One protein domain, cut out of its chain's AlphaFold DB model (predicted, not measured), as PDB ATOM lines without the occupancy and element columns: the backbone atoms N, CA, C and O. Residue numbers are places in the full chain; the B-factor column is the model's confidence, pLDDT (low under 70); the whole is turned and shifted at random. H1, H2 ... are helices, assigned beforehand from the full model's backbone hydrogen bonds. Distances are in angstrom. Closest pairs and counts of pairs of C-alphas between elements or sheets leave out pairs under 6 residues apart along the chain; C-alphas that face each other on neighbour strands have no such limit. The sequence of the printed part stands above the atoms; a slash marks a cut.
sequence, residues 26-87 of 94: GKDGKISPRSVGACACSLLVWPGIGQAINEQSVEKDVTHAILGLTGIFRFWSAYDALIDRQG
ATOM      1  N   GLY A  26     -64.085  38.608-110.823       73.31
ATOM      2  CA  GLY A  26     -62.722  38.221-110.502       73.31
ATOM      3  C   GLY A  26     -62.631  37.459-109.179       73.31
ATOM      4  O   GLY A  26     -63.244  37.853-108.188       73.31
ATOM      5  N   LYS A  27     -61.861  36.369-109.159       85.25
ATOM      6  CA  LYS A  27     -61.549  35.603-107.949       85.25
ATOM      7  C   LYS A  27     -60.055  35.643-107.692       85.25
ATOM      8  O   LYS A  27     -59.272  35.275-108.568       85.25
ATOM      9  N   ASP A  28     -59.686  36.062-106.492       89.81
ATOM     10  CA  ASP A  28     -58.294  36.085-106.067       89.81
ATOM     11  C   ASP A  28     -57.780  34.655-105.888       89.81
ATOM     12  O   ASP A  28     -58.469  33.782-105.345       89.81
ATOM     13  N   GLY A  29     -56.571  34.421-106.390       89.44
ATOM     14  CA  GLY A  29     -55.846  33.176-106.227       89.44
ATOM     15  C   GLY A  29     -55.015  33.187-104.948       89.44
ATOM     16  O   GLY A  29     -55.420  33.700-103.902       89.44
ATOM     17  N   LYS A  30     -53.827  32.584-105.014       92.06
ATOM     18  CA  LYS A  30     -52.877  32.559-103.900       92.06
ATOM     19  C   LYS A  30     -51.573  33.211-104.312       92.06
ATOM     20  O   LYS A  30     -51.018  32.900-105.363       92.06
ATOM     21  N   ILE A  31     -51.034  34.034-103.416       95.62
ATOM     22  CA  ILE A  31     -49.666  34.518-103.558       95.62
ATOM     23  C   ILE A  31     -48.720  33.321-103.420       95.62
ATOM     24  O   ILE A  31     -48.776  32.569-102.446       95.62
ATOM     25  N   SER A  32     -47.856  33.146-104.412       95.88
ATOM     26  CA  SER A  32     -46.871  32.074-104.496       95.88
ATOM     27  C   SER A  32     -45.544  32.625-105.032       95.88
ATOM     28  O   SER A  32     -45.520  33.709-105.614       95.88
ATOM     29  N   PRO A  33     -44.423  31.893-104.905       95.94
ATOM     30  CA  PRO A  33     -43.161  32.312-105.520       95.94
ATOM     31  C   PRO A  33     -43.290  32.576-107.030       95.94
ATOM     32  O   PRO A  33     -42.690  33.518-107.546       95.94
ATOM     33  N   ARG A  34     -44.133  31.793-107.723       95.69
ATOM     34  CA  ARG A  34     -44.483  31.999-109.136       95.69
ATOM     35  C   ARG A  34     -45.159  33.352-109.346       95.69
ATOM     36  O   ARG A  34     -44.716  34.113-110.199       95.69
ATOM     37  N   SER A  35     -46.182  33.668-108.551       96.00
ATOM     38  CA  SER A  35     -46.964  34.901-108.708       96.00
ATOM     39  C   SER A  35     -46.155  36.161-108.360       96.00
ATOM     40  O   SER A  35     -46.342  37.213-108.967       96.00
ATOM     41  N   VAL A  36     -45.180  36.053-107.452       96.88
ATOM     42  CA  VAL A  36     -44.209  37.127-107.169       96.88
ATOM     43  C   VAL A  36     -43.301  37.381-108.377       96.88
ATOM     44  O   VAL A  36     -43.109  38.533-108.768       96.88
ATOM     45  N   GLY A  37     -42.788  36.322-109.011       96.44
ATOM     46  CA  GLY A  37     -42.037  36.442-110.267       96.44
ATOM     47  C   GLY A  37     -42.892  37.024-111.397       96.44
ATOM     48  O   GLY A  37     -42.463  37.943-112.090       96.44
ATOM     49  N   ALA A  38     -44.136  36.559-111.520       96.25
ATOM     50  CA  ALA A  38     -45.114  37.062-112.479       96.25
ATOM     51  C   ALA A  38     -45.388  38.565-112.294       96.25
ATOM     52  O   ALA A  38     -45.398  39.318-113.267       96.25
ATOM     53  N   CYS A  39     -45.531  39.020-111.046       96.81
ATOM     54  CA  CYS A  39     -45.661  40.433-110.694       96.81
ATOM     55  C   CYS A  39     -44.455  41.252-111.170       96.81
ATOM     56  O   CYS A  39     -44.629  42.265-111.850       96.81
ATOM     57  N   ALA A  40     -43.233  40.792-110.879       96.69
ATOM     58  CA  ALA A  40     -42.015  41.471-111.317       96.69
ATOM     59  C   ALA A  40     -41.927  41.556-112.849       96.69
ATOM     60  O   ALA A  40     -41.596  42.612-113.389       96.69
ATOM     61  N   CYS A  41     -42.286  40.485-113.562       95.81
ATOM     62  CA  CYS A  41     -42.320  40.477-115.023       95.81
ATOM     63  C   CYS A  41     -43.373  41.444-115.592       95.81
ATOM     64  O   CYS A  41     -43.039  42.224-116.485       95.81
ATOM     65  N   SER A  42     -44.595  41.469-115.045       93.69
ATOM     66  CA  SER A  42     -45.633  42.432-115.452       93.69
ATOM     67  C   SER A  42     -45.247  43.885-115.160       93.69
ATOM     68  O   SER A  42     -45.578  44.788-115.931       93.69
ATOM     69  N   LEU A  43     -44.523  44.133-114.065       93.94
ATOM     70  CA  LEU A  43     -44.117  45.479-113.669       93.94
ATOM     71  C   LEU A  43     -42.874  45.978-114.410       93.94
ATOM     72  O   LEU A  43     -42.792  47.164-114.715       93.94
ATOM     73  N   LEU A  44     -41.894  45.127-114.706       93.50
ATOM     74  CA  LEU A  44     -40.589  45.559-115.227       93.50
ATOM     75  C   LEU A  44     -40.402  45.251-116.710       93.50
ATOM     76  O   LEU A  44     -39.848  46.078-117.427       93.50
ATOM     77  N   VAL A  45     -40.917  44.119-117.186       93.81
ATOM     78  CA  VAL A  45     -40.744  43.698-118.579       93.81
ATOM     79  C   VAL A  45     -41.888  44.245-119.424       93.81
ATOM     80  O   VAL A  45     -41.689  45.177-120.202       93.81
ATOM     81  N   TRP A  46     -43.102  43.729-119.234       92.31
ATOM     82  CA  TRP A  46     -44.255  44.114-120.044       92.31
ATOM     83  C   TRP A  46     -45.577  43.787-119.338       92.31
ATOM     84  O   TRP A  46     -45.709  42.676-118.818       92.31
ATOM     85  N   PRO A  47     -46.564  44.701-119.339       92.50
ATOM     86  CA  PRO A  47     -47.875  44.429-118.754       92.50
ATOM     87  C   PRO A  47     -48.574  43.281-119.503       92.50
ATOM     88  O   PRO A  47     -48.598  43.268-120.725       92.50
ATOM     89  N   GLY A  48     -49.115  42.303-118.779       91.50
ATOM     90  CA  GLY A  48     -49.699  41.074-119.342       91.50
ATOM     91  C   GLY A  48     -48.818  39.831-119.157       91.50
ATOM     92  O   GLY A  48     -49.331  38.757-118.861       91.50
ATOM     93  N   ILE A  49     -47.481  39.960-119.169       94.56
ATOM     94  CA  ILE A  49     -46.582  38.789-119.047       94.56
ATOM     95  C   ILE A  49     -46.845  37.996-117.763       94.56
ATOM     96  O   ILE A  49     -46.804  36.770-117.778       94.56
ATOM     97  N   GLY A  50     -47.135  38.665-116.650       95.31
ATOM     98  CA  GLY A  50     -47.481  37.995-115.401       95.31
ATOM     99  C   GLY A  50     -48.780  37.189-115.485       95.31
ATOM    100  O   GLY A  50     -48.868  36.119-114.890       95.31
ATOM    101  N   GLN A  51     -49.760  37.644-116.268       94.88
ATOM    102  CA  GLN A  51     -50.995  36.903-116.539       94.88
ATOM    103  C   GLN A  51     -50.677  35.622-117.332       94.88
ATOM    104  O   GLN A  51     -51.150  34.546-116.963       94.88
ATOM    105  N   ALA A  52     -49.814  35.712-118.352       94.50
ATOM    106  CA  ALA A  52     -49.340  34.552-119.112       94.50
ATOM    107  C   ALA A  52     -48.532  33.577-118.238       94.50
ATOM    108  O   ALA A  52     -48.763  32.368-118.268       94.50
ATOM    109  N   ILE A  53     -47.627  34.099-117.399       95.44
ATOM    110  CA  ILE A  53     -46.863  33.304-116.431       95.44
ATOM    111  C   ILE A  53     -47.796  32.606-115.456       95.44
ATOM    112  O   ILE A  53     -47.459  31.514-115.040       95.44
ATOM    113  N   ASN A  54     -48.938  33.177-115.089       95.50
ATOM    114  CA  ASN A  54     -49.888  32.562-114.166       95.50
ATOM    115  C   ASN A  54     -50.949  31.681-114.847       95.50
ATOM    116  O   ASN A  54     -51.889  31.254-114.182       95.50
ATOM    117  N   GLU A  55     -50.825  31.401-116.149       93.31
ATOM    118  CA  GLU A  55     -51.813  30.611-116.908       93.31
ATOM    119  C   GLU A  55     -53.240  31.194-116.820       93.31
ATOM    120  O   GLU A  55     -54.241  30.475-116.820       93.31
ATOM    121  N   GLN A  56     -53.345  32.524-116.735       91.06
ATOM    122  CA  GLN A  56     -54.624  33.233-116.770       91.06
ATOM    123  C   GLN A  56     -55.191  33.246-118.199       91.06
ATOM    124  O   GLN A  56     -54.503  32.925-119.170       91.06
ATOM    125  N   SER A  57     -56.470  33.603-118.352       89.56
ATOM    126  CA  SER A  57     -57.118  33.573-119.668       89.56
ATOM    127  C   SER A  57     -56.421  34.486-120.686       89.56
ATOM    128  O   SER A  57     -55.960  35.579-120.358       89.56
ATOM    129  N   VAL A  58     -56.407  34.068-121.956       89.69
ATOM    130  CA  VAL A  58     -55.805  34.851-123.053       89.69
ATOM    131  C   VAL A  58     -56.450  36.234-123.174       89.69
ATOM    132  O   VAL A  58     -55.759  37.228-123.366       89.69
ATOM    133  N   GLU A  59     -57.772  36.326-122.994       88.00
ATOM    134  CA  GLU A  59     -58.489  37.609-122.969       88.00
ATOM    135  C   GLU A  59     -57.925  38.549-121.896       88.00
ATOM    136  O   GLU A  59     -57.812  39.758-122.109       88.00
ATOM    137  N   LYS A  60     -57.537  37.992-120.745       88.31
ATOM    138  CA  LYS A  60     -56.985  38.756-119.639       88.31
ATOM    139  C   LYS A  60     -55.581  39.258-119.930       88.31
ATOM    140  O   LYS A  60     -55.337  40.451-119.766       88.31
ATOM    141  N   ASP A  61     -54.700  38.388-120.407       91.38
ATOM    142  CA  ASP A  61     -53.356  38.773-120.842       91.38
ATOM    143  C   ASP A  61     -53.410  39.903-121.887       91.38
ATOM    144  O   ASP A  61     -52.844  40.978-121.684       91.38
ATOM    145  N   VAL A  62     -54.232  39.740-122.931       90.12
ATOM    146  CA  VAL A  62     -54.409  40.756-123.982       90.12
ATOM    147  C   VAL A  62     -54.969  42.067-123.423       90.12
ATOM    148  O   VAL A  62     -54.485  43.143-123.777       90.12
ATOM    149  N   THR A  63     -55.950  42.009-122.519       89.69
ATOM    150  CA  THR A  63     -56.507  43.208-121.868       89.69
ATOM    151  C   THR A  63     -55.422  43.970-121.106       89.69
ATOM    152  O   THR A  63     -55.306  45.188-121.249       89.69
ATOM    153  N   HIS A  64     -54.598  43.265-120.331       90.31
ATOM    154  CA  HIS A  64     -53.498  43.854-119.570       90.31
ATOM    155  C   HIS A  64     -52.387  44.394-120.472       90.31
ATOM    156  O   HIS A  64     -51.876  45.478-120.203       90.31
ATOM    157  N   ALA A  65     -52.070  43.712-121.572       91.31
ATOM    158  CA  ALA A  65     -51.099  44.181-122.553       91.31
ATOM    159  C   ALA A  65     -51.550  45.471-123.248       91.31
ATOM    160  O   ALA A  65     -50.761  46.406-123.367       91.31
ATOM    161  N   ILE A  66     -52.818  45.552-123.669       89.19
ATOM    162  CA  ILE A  66     -53.362  46.722-124.375       89.19
ATOM    163  C   ILE A  66     -53.563  47.895-123.411       89.19
ATOM    164  O   ILE A  66     -53.068  48.993-123.666       89.19
ATOM    165  N   LEU A  67     -54.263  47.685-122.290       86.44
ATOM    166  CA  LEU A  67     -54.509  48.750-121.315       86.44
ATOM    167  C   LEU A  67     -53.213  49.183-120.624       86.44
ATOM    168  O   LEU A  67     -53.034  50.360-120.319       86.44
ATOM    169  N   GLY A  68     -52.271  48.263-120.424       83.06
ATOM    170  CA  GLY A  68     -50.963  48.543-119.843       83.06
ATOM    171  C   GLY A  68     -50.144  49.585-120.611       83.06
ATOM    172  O   GLY A  68     -49.325  50.272-119.998       83.06
ATOM    173  N   LEU A  69     -50.409  49.781-121.910       84.38
ATOM    174  CA  LEU A  69     -49.790  50.840-122.716       84.38
ATOM    175  C   LEU A  69     -50.156  52.252-122.242       84.38
ATOM    176  O   LEU A  69     -49.407  53.190-122.506       84.38
ATOM    177  N   THR A  70     -51.256  52.430-121.501       84.44
ATOM    178  CA  THR A  70     -51.618  53.742-120.940       84.44
ATOM    179  C   THR A  70     -50.829  54.087-119.666       84.44
ATOM    180  O   THR A  70     -51.096  55.108-119.030       84.44
ATOM    181  N   GLY A  71     -49.891  53.233-119.240       75.44
ATOM    182  CA  GLY A  71     -49.011  53.430-118.084       75.44
ATOM    183  C   GLY A  71     -49.665  53.134-116.729       75.44
ATOM    184  O   GLY A  71     -49.077  52.433-115.909       75.44
ATOM    185  N   ILE A  72     -50.898  53.596-116.498       77.56
ATOM    186  CA  ILE A  72     -51.620  53.398-115.225       77.56
ATOM    187  C   ILE A  72     -51.957  51.916-114.997       77.56
ATOM    188  O   ILE A  72     -51.769  51.393-113.898       77.56
ATOM    189  N   PHE A  73     -52.381  51.199-116.041       83.44
ATOM    190  CA  PHE A  73     -52.763  49.787-115.923       83.44
ATOM    191  C   PHE A  73     -51.574  48.828-115.782       83.44
ATOM    192  O   PHE A  73     -51.776  47.638-115.561       83.44
ATOM    193  N   ARG A  74     -50.329  49.319-115.825       89.44
ATOM    194  CA  ARG A  74     -49.143  48.499-115.538       89.44
ATOM    195  C   ARG A  74     -49.106  48.039-114.081       89.44
ATOM    196  O   ARG A  74     -48.819  46.878-113.806       89.44
ATOM    197  N   PHE A  75     -49.461  48.926-113.151       90.69
ATOM    198  CA  PHE A  75     -49.583  48.578-111.731       90.69
ATOM    199  C   PHE A  75     -50.731  47.604-111.489       90.69
ATOM    200  O   PHE A  75     -50.608  46.687-110.683       90.69
ATOM    201  N   TRP A  76     -51.824  47.770-112.234       89.62
ATOM    202  CA  TRP A  76     -52.941  46.837-112.194       89.62
ATOM    203  C   TRP A  76     -52.544  45.450-112.721       89.62
ATOM    204  O   TRP A  76     -52.851  44.454-112.074       89.62
ATOM    205  N   SER A  77     -51.775  45.372-113.812       92.06
ATOM    206  CA  SER A  77     -51.216  44.115-114.329       92.06
ATOM    207  C   SER A  77     -50.282  43.424-113.344       92.06
ATOM    208  O   SER A  77     -50.388  42.211-113.147       92.06
ATOM    209  N   ALA A  78     -49.412  44.184-112.679       94.25
ATOM    210  CA  ALA A  78     -48.542  43.657-111.636       94.25
ATOM    211  C   ALA A  78     -49.343  43.134-110.429       94.25
ATOM    212  O   ALA A  78     -49.066  42.042-109.939       94.25
ATOM    213  N   TYR A  79     -50.368  43.871-109.992       92.62
ATOM    214  CA  TYR A  79     -51.266  43.450-108.916       92.62
ATOM    215  C   TYR A  79     -52.019  42.161-109.269       92.62
ATOM    216  O   TYR A  79     -51.919  41.187-108.526       92.62
ATOM    217  N   ASP A  80     -52.692  42.113-110.421       92.00
ATOM    218  CA  ASP A  80     -53.447  40.932-110.869       92.00
ATOM    219  C   ASP A  80     -52.544  39.694-111.020       92.00
ATOM    220  O   ASP A  80     -52.995  38.566-110.802       92.00
ATOM    221  N   ALA A  81     -51.269  39.896-111.374       94.62
ATOM    222  CA  ALA A  81     -50.268  38.837-111.421       94.62
ATOM    223  C   ALA A  81     -49.801  38.415-110.016       94.62
ATOM    224  O   ALA A  81     -49.628  37.226-109.766       94.62
ATOM    225  N   LEU A  82     -49.633  39.348-109.075       96.69
ATOM    226  CA  LEU A  82     -49.188  39.045-107.712       96.69
ATOM    227  C   LEU A  82     -50.185  38.165-106.960       96.69
ATOM    228  O   LEU A  82     -49.794  37.170-106.346       96.69
ATOM    229  N   ILE A  83     -51.462  38.540-107.001       94.56
ATOM    230  CA  ILE A  83     -52.534  37.824-106.296       94.56
ATOM    231  C   ILE A  83     -53.127  36.676-107.117       94.56
ATOM    232  O   ILE A  83     -54.093  36.052-106.687       94.56
ATOM    233  N   ASP A  84     -52.550  36.405-108.291       92.88
ATOM    234  CA  ASP A  84     -53.017  35.390-109.231       92.88
ATOM    235  C   ASP A  84     -54.540  35.461-109.463       92.88
ATOM    236  O   ASP A  84     -55.283  34.488-109.323       92.88
ATOM    237  N   ARG A  85     -55.034  36.675-109.741       90.25
ATOM    238  CA  ARG A  85     -56.470  36.930-109.890       90.25
ATOM    239  C   ARG A  85     -56.972  36.311-111.184       90.25
ATOM    240  O   ARG A  85     -56.486  36.649-112.258       90.25
ATOM    241  N   GLN A  86     -58.015  35.497-111.126       87.69
ATOM    242  CA  GLN A  86     -58.682  34.945-112.307       87.69
ATOM    243  C   GLN A  86     -59.933  35.765-112.638       87.69
ATOM    244  O   GLN A  86     -60.634  36.197-111.729       87.69
ATOM    245  N   GLY A  87     -60.233  35.993-113.921       82.62
ATOM    246  CA  GLY A  87     -61.371  36.826-114.355       82.62
ATOM    247  C   GLY A  87     -61.125  38.341-114.239       82.62
ATOM    248  O   GLY A  87     -59.975  38.781-114.207       82.62
TER     249      GLY A  87
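AT A GLANCE: This is residues 26 to 87 of the 94 residues of an uncharacterized protein of Candidatus Melainabacteria bacterium (UniProt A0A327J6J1). Look first for H1 and H4, two helices side by side running opposite ways, with short H2 packed on both; H3 folds back into H4 as a slanting hairpin, with H2 and H4 between it and H1. You will find 62 printed residues with four named helices, H1 to H4 in chain order, and no named strand: all helix, compact, radius of gyration of the C-alphas 9.7 A, spans 27 by 21 by 15 A.

IN THESE COORDINATES: Find C-alpha 33 at (-43.161, 32.312, -105.520); from there H1, residues 33 to 44, runs 16.6 A. H4, residues 73 to 82, runs 14.0 A to C-alpha 82 at (-49.188, 39.045, -107.712). H2 is residues 49 to 53, 6.1 A; H3 is 58 to 68, 14.9 A.

HOW THE PARTS SIT: H1 touches H4 at a shallow tilt of 11 degrees, opposite ways; their closest C-alphas, Cys 39 and Ala 78, are 4.4 A apart. H2 touches H1, closest C-alphas Ala 38 and Gly 50, 3.9 A. H2 touches H4, closest C-alphas Gly 50 and Ala 81, 4.9 A. H2 touches H3, closest C-alphas Gln 51 and Asp 61, 5.3 A. H3 and H4, a hairpin, touch at a steep tilt of 41 degrees, opposite ways, closest C-alphas Gly 68 and Arg 74, 4.7 A. H1 and H3 are apart. In H1, H2, H3 and H4 every O i to N i+4 pair is within hydrogen-bond range.

THE WHOLE: The C-alphas farthest apart, Pro 33 and Thr 70, are 27.7 A apart; those of Gly 26 and Gly 87 are 4.3 A apart. The printed part has no cut, the three links are tight, and no printed residue is under 70 in pLDDT.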